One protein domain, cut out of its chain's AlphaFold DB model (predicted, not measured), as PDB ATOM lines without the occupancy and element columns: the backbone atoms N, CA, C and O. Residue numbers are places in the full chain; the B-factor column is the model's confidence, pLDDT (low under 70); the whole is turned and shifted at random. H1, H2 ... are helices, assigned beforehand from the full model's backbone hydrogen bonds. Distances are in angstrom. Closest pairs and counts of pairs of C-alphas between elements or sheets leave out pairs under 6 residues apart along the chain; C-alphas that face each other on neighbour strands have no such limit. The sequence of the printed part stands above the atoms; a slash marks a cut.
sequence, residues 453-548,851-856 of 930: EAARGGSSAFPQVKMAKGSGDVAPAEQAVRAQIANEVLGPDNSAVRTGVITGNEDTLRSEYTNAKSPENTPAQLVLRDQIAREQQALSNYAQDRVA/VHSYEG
ATOM      1  N   GLU A 453     226.631 190.810 263.426       83.56
ATOM      2  CA  GLU A 453     227.518 189.661 263.531       83.56
ATOM      3  C   GLU A 453     227.722 189.276 265.001       83.56
ATOM      4  O   GLU A 453     227.839 190.127 265.886       83.56
ATOM      5  N   ALA A 454     227.876 187.979 265.266       75.81
ATOM      6  CA  ALA A 454     228.407 187.508 266.541       75.81
ATOM      7  C   ALA A 454     229.828 188.064 266.786       75.81
ATOM      8  O   ALA A 454     230.620 188.266 265.857       75.81
ATOM      9  N   ALA A 455     230.186 188.293 268.051       62.50
ATOM     10  CA  ALA A 455     231.547 188.676 268.412       62.50
ATOM     11  C   ALA A 455     232.550 187.560 268.054       62.50
ATOM     12  O   ALA A 455     232.319 186.377 268.309       62.50
ATOM     13  N   ARG A 456     233.704 187.922 267.473       54.09
ATOM     14  CA  ARG A 456     234.764 186.949 267.153       54.09
ATOM     15  C   ARG A 456     235.474 186.493 268.433       54.09
ATOM     16  O   ARG A 456     236.263 187.250 268.989       54.09
ATOM     17  N   GLY A 457     235.271 185.234 268.822       49.81
ATOM     18  CA  GLY A 457     236.088 184.554 269.838       49.81
ATOM     19  C   GLY A 457     235.634 184.717 271.294       49.81
ATOM     20  O   GLY A 457     236.473 184.652 272.186       49.81
ATOM     21  N   GLY A 458     234.337 184.916 271.538       49.72
ATOM     22  CA  GLY A 458     233.731 184.957 272.876       49.72
ATOM     23  C   GLY A 458     232.285 184.455 272.849       49.72
ATOM     24  O   GLY A 458     231.810 184.007 271.805       49.72
ATOM     25  N   SER A 459     231.571 184.531 273.977       54.03
ATOM     26  CA  SER A 459     230.125 184.257 273.997       54.03
ATOM     27  C   SER A 459     229.410 185.254 273.090       54.03
ATOM     28  O   SER A 459     229.636 186.446 273.242       54.03
ATOM     29  N   SER A 460     228.533 184.806 272.192       64.06
ATOM     30  CA  SER A 460     227.838 185.653 271.208       64.06
ATOM     31  C   SER A 460     226.683 186.486 271.787       64.06
ATOM     32  O   SER A 460     225.740 186.798 271.067       64.06
ATOM     33  N   ALA A 461     226.728 186.804 273.082       78.75
ATOM     34  CA  ALA A 461     225.624 187.426 273.801       78.75
ATOM     35  C   ALA A 461     225.344 188.850 273.299       78.75
ATOM     36  O   ALA A 461     224.195 189.184 273.047       78.75
ATOM     37  N   PHE A 462     226.376 189.667 273.075       89.75
ATOM     38  CA  PHE A 462     226.235 191.061 272.650       89.75
ATOM     39  C   PHE A 462     226.763 191.233 271.214       89.75
ATOM     40  O   PHE A 462     227.966 191.453 271.023       89.75
ATOM     41  N   PRO A 463     225.907 191.115 270.179       89.56
ATOM     42  CA  PRO A 463     226.340 191.188 268.784       89.56
ATOM     43  C   PRO A 463     226.941 192.555 268.426       89.56
ATOM     44  O   PRO A 463     226.750 193.560 269.118       89.56
ATOM     45  N   GLN A 464     227.690 192.587 267.328       89.44
ATOM     46  CA  GLN A 464     228.256 193.806 266.755       89.44
ATOM     47  C   GLN A 464     227.531 194.167 265.453       89.44
ATOM     48  O   GLN A 464     227.218 193.279 264.668       89.44
ATOM     49  N   VAL A 465     227.299 195.453 265.198       88.75
ATOM     50  CA  VAL A 465     226.698 195.966 263.958       88.75
ATOM     51  C   VAL A 465     227.799 196.552 263.092       88.75
ATOM     52  O   VAL A 465     228.356 197.608 263.400       88.75
ATOM     53  N   LYS A 466     228.112 195.888 261.978       83.81
ATOM     54  CA  LYS A 466     229.047 196.415 260.983       83.81
ATOM     55  C   LYS A 466     228.301 197.111 259.862       83.81
ATOM     56  O   LYS A 466     227.559 196.487 259.109       83.81
ATOM     57  N   MET A 467     228.567 198.401 259.700       77.06
ATOM     58  CA  MET A 467     228.049 199.155 258.561       77.06
ATOM     59  C   MET A 467     228.797 198.751 257.285       77.06
ATOM     60  O   MET A 467     230.024 198.616 257.286       77.06
ATOM     61  N   ALA A 468     228.057 198.520 256.203       66.56
ATOM     62  CA  ALA A 468     228.617 198.077 254.934       66.56
ATOM     63  C   ALA A 468     229.019 199.276 254.057       66.56
ATOM     64  O   ALA A 468     228.234 200.187 253.794       66.56
ATOM     65  N   LYS A 469     230.258 199.270 253.558       66.19
ATOM     66  CA  LYS A 469     230.779 200.350 252.707       66.19
ATOM     67  C   LYS A 469     229.969 200.486 251.422       66.19
ATOM     68  O   LYS A 469     229.911 199.553 250.627       66.19
ATOM     69  N   GLY A 470     229.401 201.671 251.204       65.12
ATOM     70  CA  GLY A 470     228.650 202.000 249.992       65.12
ATOM     71  C   GLY A 470     227.279 201.325 249.867       65.12
ATOM     72  O   GLY A 470     226.713 201.353 248.777       65.12
ATOM     73  N   SER A 471     226.723 200.739 250.939       70.56
ATOM     74  CA  SER A 471     225.425 200.039 250.897       70.56
ATOM     75  C   SER A 471     224.198 200.948 250.753       70.56
ATOM     76  O   SER A 471     223.098 200.450 250.535       70.56
ATOM     77  N   GLY A 472     224.366 202.269 250.863       82.69
ATOM     78  CA  GLY A 472     223.262 203.229 250.859       82.69
ATOM     79  C   GLY A 472     222.632 203.403 252.241       82.69
ATOM     80  O   GLY A 472     223.311 203.258 253.256       82.69
ATOM     81  N   ASP A 473     221.350 203.758 252.260       89.94
ATOM     82  CA  ASP A 473     220.583 204.010 253.482       89.94
ATOM     83  C   ASP A 473     219.793 202.737 253.847       89.94
ATOM     84  O   ASP A 473     219.222 202.096 252.961       89.94
ATOM     85  N   VAL A 474     219.750 202.364 255.129       91.75
ATOM     86  CA  VAL A 474     219.027 201.168 255.605       91.75
ATOM     87  C   VAL A 474     217.505 201.312 255.480       91.75
ATOM     88  O   VAL A 474     216.978 202.415 255.312       91.75
ATOM     89  N   ALA A 475     216.774 200.199 255.577       92.69
ATOM     90  CA  ALA A 475     215.317 200.187 255.441       92.69
ATOM     91  C   ALA A 475     214.623 201.076 256.503       92.69
ATOM     92  O   ALA A 475     215.067 201.091 257.651       92.69
ATOM     93  N   PRO A 476     213.498 201.759 256.195       91.75
ATOM     94  CA  PRO A 476     212.824 202.658 257.144       91.75
ATOM     95  C   PRO A 476     212.434 202.023 258.489       91.75
ATOM     96  O   PRO A 476     212.438 202.706 259.508       91.75
ATOM     97  N   ALA A 477     212.144 200.717 258.516       90.88
ATOM     98  CA  ALA A 477     211.899 199.985 259.760       90.88
ATOM     99  C   ALA A 477     213.156 199.912 260.650       90.88
ATOM    100  O   ALA A 477     213.079 200.163 261.848       90.88
ATOM    101  N   GLU A 478     214.328 199.661 260.062       93.62
ATOM    102  CA  GLU A 478     215.605 199.687 260.783       93.62
ATOM    103  C   GLU A 478     215.966 201.114 261.235       93.62
ATOM    104  O   GLU A 478     216.497 201.301 262.328       93.62
ATOM    105  N   GLN A 479     215.637 202.136 260.435       93.88
ATOM    106  CA  GLN A 479     215.829 203.541 260.818       93.88
ATOM    107  C   GLN A 479     215.052 203.898 262.100       93.88
ATOM    108  O   GLN A 479     215.588 204.596 262.961       93.88
ATOM    109  N   ALA A 480     213.831 203.378 262.267       92.38
ATOM    110  CA  ALA A 480     213.049 203.549 263.494       92.38
ATOM    111  C   ALA A 480     213.704 202.858 264.708       92.38
ATOM    112  O   ALA A 480     213.829 203.479 265.762       92.38
ATOM    113  N   VAL A 481     214.213 201.629 264.548       94.00
ATOM    114  CA  VAL A 481     214.938 200.900 265.612       94.00
ATOM    115  C   VAL A 481     216.231 201.625 266.006       94.00
ATOM    116  O   VAL A 481     216.512 201.816 267.189       94.00
ATOM    117  N   ARG A 482     217.001 202.126 265.031       94.94
ATOM    118  CA  ARG A 482     218.195 202.954 265.278       94.94
ATOM    119  C   ARG A 482     217.852 204.249 266.017       94.94
ATOM    120  O   ARG A 482     218.602 204.652 266.903       94.94
ATOM    121  N   ALA A 483     216.718 204.875 265.694       92.81
ATOM    122  CA  ALA A 483     216.229 206.055 266.402       92.81
ATOM    123  C   ALA A 483     215.800 205.731 267.840       92.81
ATOM    124  O   ALA A 483     216.125 206.499 268.742       92.81
ATOM    125  N   GLN A 484     215.141 204.593 268.073       93.31
ATOM    126  CA  GLN A 484     214.783 204.116 269.411       93.31
ATOM    127  C   GLN A 484     216.036 203.912 270.279       93.31
ATOM    128  O   GLN A 484     216.133 204.519 271.343       93.31
ATOM    129  N   ILE A 485     217.025 203.150 269.793       95.19
ATOM    130  CA  ILE A 485     218.297 202.890 270.496       95.19
ATOM    131  C   ILE A 485     219.043 204.199 270.801       95.19
ATOM    132  O   ILE A 485     219.529 204.404 271.914       95.19
ATOM    133  N   ALA A 486     219.132 205.107 269.822       94.62
ATOM    134  CA  ALA A 486     219.798 206.392 270.008       94.62
ATOM    135  C   ALA A 486     219.066 207.270 271.037       94.62
ATOM    136  O   ALA A 486     219.707 207.804 271.939       94.62
ATOM    137  N   ASN A 487     217.738 207.397 270.939       93.44
ATOM    138  CA  ASN A 487     216.924 208.168 271.885       93.44
ATOM    139  C   ASN A 487     217.002 207.602 273.312       93.44
ATOM    140  O   ASN A 487     217.048 208.383 274.257       93.44
ATOM    141  N   GLU A 488     217.037 206.276 273.481       93.38
ATOM    142  CA  GLU A 488     217.147 205.649 274.803       93.38
ATOM    143  C   GLU A 488     218.452 206.046 275.507       93.38
ATOM    144  O   GLU A 488     218.435 206.425 276.678       93.38
ATOM    145  N   VAL A 489     219.572 206.026 274.777       95.12
ATOM    146  CA  VAL A 489     220.887 206.411 275.311       95.12
ATOM    147  C   VAL A 489     221.046 207.923 275.467       95.12
ATOM    148  O   VAL A 489     221.688 208.377 276.410       95.12
ATOM    149  N   LEU A 490     220.456 208.715 274.570       91.19
ATOM    150  CA  LEU A 490     220.501 210.180 274.619       91.19
ATOM    151  C   LEU A 490     219.563 210.791 275.677       91.19
ATOM    152  O   LEU A 490     219.741 211.955 276.037       91.19
ATOM    153  N   GLY A 491     218.599 210.022 276.183       87.38
ATOM    154  CA  GLY A 491     217.676 210.432 277.238       87.38
ATOM    155  C   GLY A 491     216.496 211.298 276.761       87.38
ATOM    156  O   GLY A 491     216.456 211.760 275.616       87.38
ATOM    157  N   PRO A 492     215.505 211.538 277.642       75.56
ATOM    158  CA  PRO A 492     214.233 212.177 277.286       75.56
ATOM    159  C   PRO A 492     214.365 213.656 276.898       75.56
ATOM    160  O   PRO A 492     213.555 214.154 276.116       75.56
ATOM    161  N   ASP A 493     215.390 214.345 277.408       68.81
ATOM    162  CA  ASP A 493     215.666 215.754 277.103       68.81
ATOM    163  C   ASP A 493     216.274 215.953 275.707       68.81
ATOM    164  O   ASP A 493     216.338 217.077 275.199       68.81
ATOM    165  N   ASN A 494     216.716 214.873 275.053       70.62
ATOM    166  CA  ASN A 494     217.245 214.972 273.709       70.62
ATOM    167  C   ASN A 494     216.133 215.091 272.652       70.62
ATOM    168  O   ASN A 494     215.129 214.372 272.631       70.62
ATOM    169  N   SER A 495     216.368 215.997 271.707       77.31
ATOM    170  CA  SER A 495     215.493 216.252 270.564       77.31
ATOM    171  C   SER A 495     216.193 216.093 269.216       77.31
ATOM    172  O   SER A 495     215.581 216.416 268.206       77.31
ATOM    173  N   ALA A 496     217.444 215.619 269.165       87.69
ATOM    174  CA  ALA A 496     218.241 215.561 267.941       87.69
ATOM    175  C   ALA A 496     219.078 214.273 267.830       87.69
ATOM    176  O   ALA A 496     219.798 213.909 268.756       87.69
ATOM    177  N   VAL A 497     219.028 213.604 266.674       91.75
ATOM    178  CA  VAL A 497     219.923 212.483 266.321       91.75
ATOM    179  C   VAL A 497     220.473 212.706 264.912       91.75
ATOM    180  O   VAL A 497     219.714 213.057 264.005       91.75
ATOM    181  N   ARG A 498     221.779 212.514 264.693       94.00
ATOM    182  CA  ARG A 498     222.390 212.671 263.359       94.00
ATOM    183  C   ARG A 498     221.784 211.736 262.314       94.00
ATOM    184  O   ARG A 498     221.434 210.595 262.606       94.00
ATOM    185  N   THR A 499     221.714 212.194 261.066       92.06
ATOM    186  CA  THR A 499     221.113 211.410 259.977       92.06
ATOM    187  C   THR A 499     221.923 210.160 259.677       92.06
ATOM    188  O   THR A 499     221.327 209.109 259.488       92.06
ATOM    189  N   GLY A 500     223.256 210.226 259.709       91.75
ATOM    190  CA  GLY A 500     224.103 209.051 259.492       91.75
ATOM    191  C   GLY A 500     223.891 207.930 260.519       91.75
ATOM    192  O   GLY A 500     223.991 206.755 260.168       91.75
ATOM    193  N   VAL A 501     223.555 208.274 261.769       93.31
ATOM    194  CA  VAL A 501     223.250 207.304 262.840       93.31
ATOM    195  C   VAL A 501     221.993 206.508 262.484       93.31
ATOM    196  O   VAL A 501     221.982 205.277 262.567       93.31
ATOM    197  N   ILE A 502     220.959 207.222 262.029       92.88
ATOM    198  CA  ILE A 502     219.660 206.663 261.648       92.88
ATOM    199  C   ILE A 502     219.730 205.890 260.333       92.88
ATOM    200  O   ILE A 502     219.284 204.748 260.273       92.88
ATOM    201  N   THR A 503     220.300 206.476 259.278       92.06
ATOM    202  CA  THR A 503     220.340 205.846 257.949       92.06
ATOM    203  C   THR A 503     221.340 204.701 257.857       92.06
ATOM    204  O   THR A 503     221.331 203.993 256.854       92.06
ATOM    205  N   GLY A 504     222.225 204.523 258.845       89.19
ATOM    206  CA  GLY A 504     223.289 203.514 258.816       89.19
ATOM    207  C   GLY A 504     224.290 203.693 257.668       89.19
ATOM    208  O   GLY A 504     225.081 202.794 257.387       89.19
ATOM    209  N   ASN A 505     224.255 204.840 256.983       90.31
ATOM    210  CA  ASN A 505     225.064 205.092 255.804       90.31
ATOM    211  C   ASN A 505     226.462 205.574 256.223       90.31
ATOM    212  O   ASN A 505     226.640 206.708 256.681       90.31
ATOM    213  N   GLU A 506     227.471 204.719 256.032       86.19
ATOM    214  CA  GLU A 506     228.855 205.014 256.420       86.19
ATOM    215  C   GLU A 506     229.418 206.262 255.714       86.19
ATOM    216  O   GLU A 506     230.180 207.015 256.318       86.19
ATOM    217  N   ASP A 507     229.033 206.530 254.460       86.00
ATOM    218  CA  ASP A 507     229.496 207.717 253.731       86.00
ATOM    219  C   ASP A 507     228.857 208.999 254.292       86.00
ATOM    220  O   ASP A 507     229.528 210.031 254.393       86.00
ATOM    221  N   THR A 508     227.591 208.929 254.721       88.81
ATOM    222  CA  THR A 508     226.919 210.018 255.446       88.81
ATOM    223  C   THR A 508     227.621 210.295 256.770       88.81
ATOM    224  O   THR A 508     228.085 211.419 256.973       88.81
ATOM    225  N   LEU A 509     227.795 209.277 257.615       89.75
ATOM    226  CA  LEU A 509     228.508 209.376 258.892       89.75
ATOM    227  C   LEU A 509     229.935 209.943 258.737       89.75
ATOM    228  O   LEU A 509     230.344 210.846 259.474       89.75
ATOM    229  N   ARG A 510     230.689 209.475 257.730       86.69
ATOM    230  CA  ARG A 510     232.039 209.971 257.407       86.69
ATOM    231  C   ARG A 510     232.015 211.441 256.985       86.69
ATOM    232  O   ARG A 510     232.921 212.191 257.352       86.69
ATOM    233  N   SER A 511     230.989 211.871 256.245       86.88
ATOM    234  CA  SER A 511     230.817 213.272 255.840       86.88
ATOM    235  C   SER A 511     230.453 214.184 257.017       86.88
ATOM    236  O   SER A 511     231.054 215.248 257.162       86.88
ATOM    237  N   GLU A 512     229.557 213.747 257.908       89.94
ATOM    238  CA  GLU A 512     229.192 214.461 259.137       89.94
ATOM    239  C   GLU A 512     230.420 214.677 260.031       89.94
ATOM    240  O   GLU A 512     230.713 215.809 260.414       89.94
ATOM    241  N   TYR A 513     231.196 213.619 260.290       89.81
ATOM    242  CA  TYR A 513     232.421 213.701 261.089       89.81
ATOM    243  C   TYR A 513     233.493 214.594 260.440       89.81
ATOM    244  O   TYR A 513     234.129 215.400 261.119       89.81
ATOM    245  N   THR A 514     233.671 214.503 259.118       87.38
ATOM    246  CA  THR A 514     234.631 215.345 258.381       87.38
ATOM    247  C   THR A 514     234.247 216.824 258.459       87.38
ATOM    248  O   THR A 514     235.112 217.668 258.684       87.38
ATOM    249  N   ASN A 515     232.955 217.141 258.343       84.88
ATOM    250  CA  ASN A 515     232.436 218.497 258.518       84.88
ATOM    251  C   ASN A 515     232.629 218.987 259.964       84.88
ATOM    252  O   ASN A 515     233.147 220.081 260.166       84.88
ATOM    253  N   ALA A 516     232.288 218.172 260.967       86.38
ATOM    254  CA  ALA A 516     232.455 218.500 262.387       86.38
ATOM    255  C   ALA A 516     233.913 218.784 262.795       86.38
ATOM    256  O   ALA A 516     234.156 219.517 263.754       86.38
ATOM    257  N   LYS A 517     234.880 218.198 262.075       86.38
ATOM    258  CA  LYS A 517     236.321 218.368 262.307       86.38
ATOM    259  C   LYS A 517     236.983 219.430 261.415       86.38
ATOM    260  O   LYS A 517     238.204 219.587 261.468       86.38
ATOM    261  N   SER A 518     236.211 220.139 260.591       81.62
ATOM    262  CA  SER A 518     236.712 221.272 259.807       81.62
ATOM    263  C   SER A 518     237.250 222.377 260.733       81.62
ATOM    264  O   SER A 518     236.648 222.625 261.778       81.62
ATOM    265  N   PRO A 519     238.343 223.081 260.378       78.38
ATOM    266  CA  PRO A 519     238.790 224.270 261.112       78.38
ATOM    267  C   PRO A 519     237.862 225.484 260.907       78.38
ATOM    268  O   PRO A 519     238.022 226.508 261.569       78.38
ATOM    269  N   GLU A 520     236.910 225.397 259.977       75.00
ATOM    270  CA  GLU A 520     235.878 226.409 259.772       75.00
ATOM    271  C   GLU A 520     234.790 226.332 260.858       75.00
ATOM    272  O   GLU A 520     234.349 225.255 261.251       75.00
ATOM    273  N   ASN A 521     234.304 227.494 261.305       79.69
ATOM    274  CA  ASN A 521     233.258 227.609 262.326       79.69
ATOM    275  C   ASN A 521     231.896 227.990 261.716       79.69
ATOM    276  O   ASN A 521     231.235 228.916 262.190       79.69
ATOM    277  N   THR A 522     231.466 227.335 260.631       85.19
ATOM    278  CA  THR A 522     230.108 227.583 260.109       85.19
ATOM    279  C   THR A 522     229.047 227.015 261.063       85.19
ATOM    280  O   THR A 522     229.315 226.024 261.748       85.19
ATOM    281  N   PRO A 523     227.815 227.567 261.096       81.94
ATOM    282  CA  PRO A 523     226.757 227.085 261.987       81.94
ATOM    283  C   PRO A 523     226.495 225.575 261.878       81.94
ATOM    284  O   PRO A 523     226.350 224.909 262.896       81.94
ATOM    285  N   ALA A 524     226.516 225.010 260.667       80.19
ATOM    286  CA  ALA A 524     226.330 223.571 260.462       80.19
ATOM    287  C   ALA A 524     227.491 222.720 261.022       80.19
ATOM    288  O   ALA A 524     227.248 221.668 261.605       80.19
ATOM    289  N   GLN A 525     228.744 223.172 260.887       85.75
ATOM    290  CA  GLN A 525     229.915 222.473 261.443       85.75
ATOM    291  C   GLN A 525     229.906 222.529 262.980       85.75
ATOM    292  O   GLN A 525     230.151 221.516 263.633       85.75
ATOM    293  N   LEU A 526     229.542 223.682 263.557       82.19
ATOM    294  CA  LEU A 526     229.376 223.850 265.004       82.19
ATOM    295  C   LEU A 526     228.279 222.934 265.564       82.19
ATOM    296  O   LEU A 526     228.529 222.259 266.559       82.19
ATOM    297  N   VAL A 527     227.120 222.861 264.899       86.44
ATOM    298  CA  VAL A 527     226.009 221.968 265.271       86.44
ATOM    299  C   VAL A 527     226.417 220.493 265.196       86.44
ATOM    300  O   VAL A 527     226.151 219.757 266.139       86.44
ATOM    301  N   LEU A 528     227.105 220.047 264.134       88.00
ATOM    302  CA  LEU A 528     227.584 218.655 264.050       88.00
ATOM    303  C   LEU A 528     228.599 218.322 265.147       88.00
ATOM    304  O   LEU A 528     228.527 217.253 265.745       88.00
ATOM    305  N   ARG A 529     229.543 219.229 265.421       87.25
ATOM    306  CA  ARG A 529     230.571 219.043 266.455       87.25
ATOM    307  C   ARG A 529     229.959 218.951 267.854       87.25
ATOM    308  O   ARG A 529     230.347 218.084 268.630       87.25
ATOM    309  N   ASP A 530     229.008 219.830 268.149       87.25
ATOM    310  CA  ASP A 530     228.251 219.852 269.402       87.25
ATOM    311  C   ASP A 530     227.383 218.590 269.559       87.25
ATOM    312  O   ASP A 530     227.452 217.921 270.585       87.25
ATOM    313  N   GLN A 531     226.659 218.186 268.511       91.25
ATOM    314  CA  GLN A 531     225.851 216.965 268.514       91.25
ATOM    315  C   GLN A 531     226.697 215.694 268.708       91.25
ATOM    316  O   GLN A 531     226.332 214.844 269.516       91.25
ATOM    317  N   ILE A 532     227.841 215.561 268.025       91.44
ATOM    318  CA  ILE A 532     228.746 214.415 268.230       91.44
ATOM    319  C   ILE A 532     229.251 214.390 269.678       91.44
ATOM    320  O   ILE A 532     229.268 213.327 270.293       91.44
ATOM    321  N   ALA A 533     229.614 215.543 270.253       88.31
ATOM    322  CA  ALA A 533     230.031 215.618 271.652       88.31
ATOM    323  C   ALA A 533     228.911 215.174 272.615       88.31
ATOM    324  O   ALA A 533     229.178 214.381 273.517       88.31
ATOM    325  N   ARG A 534     227.659 215.601 272.379       89.94
ATOM    326  CA  ARG A 534     226.479 215.142 273.139       89.94
ATOM    327  C   ARG A 534     226.283 213.630 273.032       89.94
ATOM    328  O   ARG A 534     226.086 212.988 274.053       89.94
ATOM    329  N   GLU A 535     226.396 213.051 271.837       93.12
ATOM    330  CA  GLU A 535     226.277 211.600 271.621       93.12
ATOM    331  C   GLU A 535     227.365 210.803 272.365       93.12
ATOM    332  O   GLU A 535     227.062 209.800 273.009       93.12
ATOM    333  N   GLN A 536     228.626 211.257 272.339       93.81
ATOM    334  CA  GLN A 536     229.712 210.582 273.071       93.81
ATOM    335  C   GLN A 536     229.592 210.744 274.595       93.81
ATOM    336  O   GLN A 536     229.905 209.814 275.345       93.81
ATOM    337  N   GLN A 537     229.117 211.901 275.065       91.06
ATOM    338  CA  GLN A 537     228.841 212.121 276.483       91.06
ATOM    339  C   GLN A 537     227.652 211.276 276.957       91.06
ATOM    340  O   GLN A 537     227.746 210.644 278.002       91.06
ATOM    341  N   ALA A 538     226.574 211.194 276.176       93.06
ATOM    342  CA  ALA A 538     225.394 210.397 276.502       93.06
ATOM    343  C   ALA A 538     225.712 208.904 276.648       93.06
ATOM    344  O   ALA A 538     225.281 208.290 277.615       93.06
ATOM    345  N   LEU A 539     226.548 208.338 275.768       96.00
ATOM    346  CA  LEU A 539     227.053 206.964 275.915       96.00
ATOM    347  C   LEU A 539     227.772 206.745 277.257       96.00
ATOM    348  O   LEU A 539     227.572 205.723 277.912       96.00
ATOM    349  N   SER A 540     228.568 207.729 277.687       94.00
ATOM    350  CA  SER A 540     229.290 207.686 278.964       94.00
ATOM    351  C   SER A 540     228.341 207.812 280.162       94.00
ATOM    352  O   SER A 540     228.430 207.012 281.091       94.00
ATOM    353  N   ASN A 541     227.406 208.767 280.121       93.69
ATOM    354  CA  ASN A 541     226.401 208.987 281.165       93.69
ATOM    355  C   ASN A 541     225.483 207.765 281.314       93.69
ATOM    356  O   ASN A 541     225.323 207.243 282.409       93.69
ATOM    357  N   TYR A 542     224.949 207.244 280.209       96.56
ATOM    358  CA  TYR A 542     224.062 206.082 280.215       96.56
ATOM    359  C   TYR A 542     224.762 204.839 280.782       96.56
ATOM    360  O   TYR A 542     224.134 204.044 281.476       96.56
ATOM    361  N   ALA A 543     226.068 204.671 280.546       96.44
ATOM    362  CA  ALA A 543     226.857 203.618 281.185       96.44
ATOM    363  C   ALA A 543     227.054 203.848 282.699       96.44
ATOM    364  O   ALA A 543     227.004 202.885 283.464       96.44
ATOM    365  N   GLN A 544     227.214 205.098 283.154       94.00
ATOM    366  CA  GLN A 544     227.200 205.436 284.586       94.00
ATOM    367  C   GLN A 544     225.826 205.164 285.223       94.00
ATOM    368  O   GLN A 544     225.776 204.649 286.339       94.00
ATOM    369  N   ASP A 545     224.720 205.394 284.510       95.31
ATOM    370  CA  ASP A 545     223.374 205.054 284.992       95.31
ATOM    371  C   ASP A 545     223.207 203.543 285.219       95.31
ATOM    372  O   ASP A 545     222.483 203.139 286.129       95.31
ATOM    373  N   ARG A 546     223.895 202.691 284.438       96.12
ATOM    374  CA  ARG A 546     223.938 201.236 284.693       96.12
ATOM    375  C   ARG A 546     224.712 200.902 285.969       96.12
ATOM    376  O   ARG A 546     224.348 199.965 286.669       96.12
ATOM    377  N   VAL A 547     225.747 201.677 286.318       95.38
ATOM    378  CA  VAL A 547     226.442 201.555 287.616       95.38
ATOM    379  C   VAL A 547     225.515 201.977 288.755       95.38
ATOM    380  O   VAL A 547     225.391 201.243 289.735       95.38
ATOM    381  N   ALA A 548     224.820 203.110 288.624       92.00
ATOM    382  CA  ALA A 548     223.881 203.600 289.635       92.00
ATOM    383  C   ALA A 548     222.708 202.625 289.876       92.00
ATOM    384  O   ALA A 548     222.312 202.404 291.020       92.00
ATOM    385  N   VAL A 851     234.177 208.925 265.947       82.56
ATOM    386  CA  VAL A 851     235.280 209.045 264.979       82.56
ATOM    387  C   VAL A 851     235.053 208.172 263.749       82.56
ATOM    388  O   VAL A 851     234.642 207.020 263.865       82.56
ATOM    389  N   HIS A 852     235.418 208.692 262.574       77.50
ATOM    390  CA  HIS A 852     235.560 207.910 261.344       77.50
ATOM    391  C   HIS A 852     236.978 208.006 260.782       77.50
ATOM    392  O   HIS A 852     237.653 209.032 260.908       77.50
ATOM    393  N   SER A 853     237.423 206.932 260.132       58.88
ATOM    394  CA  SER A 853     238.702 206.892 259.425       58.88
ATOM    395  C   SER A 853     238.722 207.901 258.274       58.88
ATOM    396  O   SER A 853     237.805 207.941 257.454       58.88
ATOM    397  N   TYR A 854     239.788 208.698 258.206       45.59
ATOM    398  CA  TYR A 854     240.031 209.640 257.114       45.59
ATOM    399  C   TYR A 854     240.440 208.884 255.839       45.59
ATOM    400  O   TYR A 854     241.262 207.969 255.896       45.59
ATOM    401  N   GLU A 855     239.888 209.264 254.688       50.69
ATOM    402  CA  GLU A 855     240.281 208.705 253.391       50.69
ATOM    403  C   GLU A 855     241.427 209.509 252.771       50.69
ATOM    404  O   GLU A 855     241.424 210.739 252.791       50.69
ATOM    405  N   GLY A 856     242.386 208.813 252.156       43.88
ATOM    406  CA  GLY A 856     243.381 209.457 251.297       43.88
ATOM    407  C   GLY A 856     242.723 210.228 250.143       43.88
ATOM    408  O   GLY A 856     241.619 209.896 249.704       43.88
TER     409      GLY A 856
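This is residues 453 to 548 and 851 to 856 of the 930 residues of the protein "LYZ2 domain-containing protein" of Burkholderia cenocepacia (UniProt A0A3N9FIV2). Four helices join in a ring of contacts: long H4 makes one side, H1 and H3 each meet it at a large angle, and short H2 sits between H1 and H3 on the side away from H4. A long stretch with no named element, residues 453 to 475, leads into H1, and a separate short piece, residues 851 to 856, follows a cut. The printed part has 102 residues with four named helices in the order H1, H2, H3, H4 and no named strand; its class is all helix. It is only just compact, close to loose, with a radius of gyration of the C-alphas of 15.1 A and spans of 45 by 36 by 27 A.

The printed part begins at Glu 453, C-alpha at (227.518, 189.661, 263.531). H1 is residues 476 to 490, 20.5 A long, from C-alpha 476 at (212.824, 202.658, 257.144). H2 is residues 499 to 503. H3 is residues 506 to 516, 15.2 A long. H4 is residues 523 to 548, 36.4 A long, ending at C-alpha 548 at (223.881, 203.600, 289.635).

H1 touches H2 with residues 479 to 483 alone; the closest C-alphas, of Gln 479 and Ile 502, are 5.0 A apart. H2 touches H3, closest at the C-alphas of Gly 500 and Leu 509, 4.5 A. H3 touches residues 525 to 529 of H4, closest at the C-alphas of Ala 516 and Arg 529, 4.5 A; their lines are only just about perpendicular, at 73 degrees. Residues 489 to 490 of H1 touch residues 534 to 542 of H4, closest at the C-alphas of Leu 490 and Ala 538, 5.2 A, at a steep tilt of 68 degrees, only just short of about perpendicular, the same way. H1 and H3 are apart, as are H2 and H4. In H1, H2, H3 and H4 every O i to N i+4 pair is within hydrogen-bond range.

The C-alphas of Ser 459 and Thr 522, the two farthest apart, are 45.5 A apart. Residues 549 to 850 are not printed, and C-alphas 548 and 851 are 27.7 A apart. The link from H2 to H3 is tight, and those from H1 to H2 and from H3 to H4 are short. The mean pLDDT of the printed part is 84.1; it is under 70 at residues 455 to 460, 468 to 470, 493 and 853 to 856.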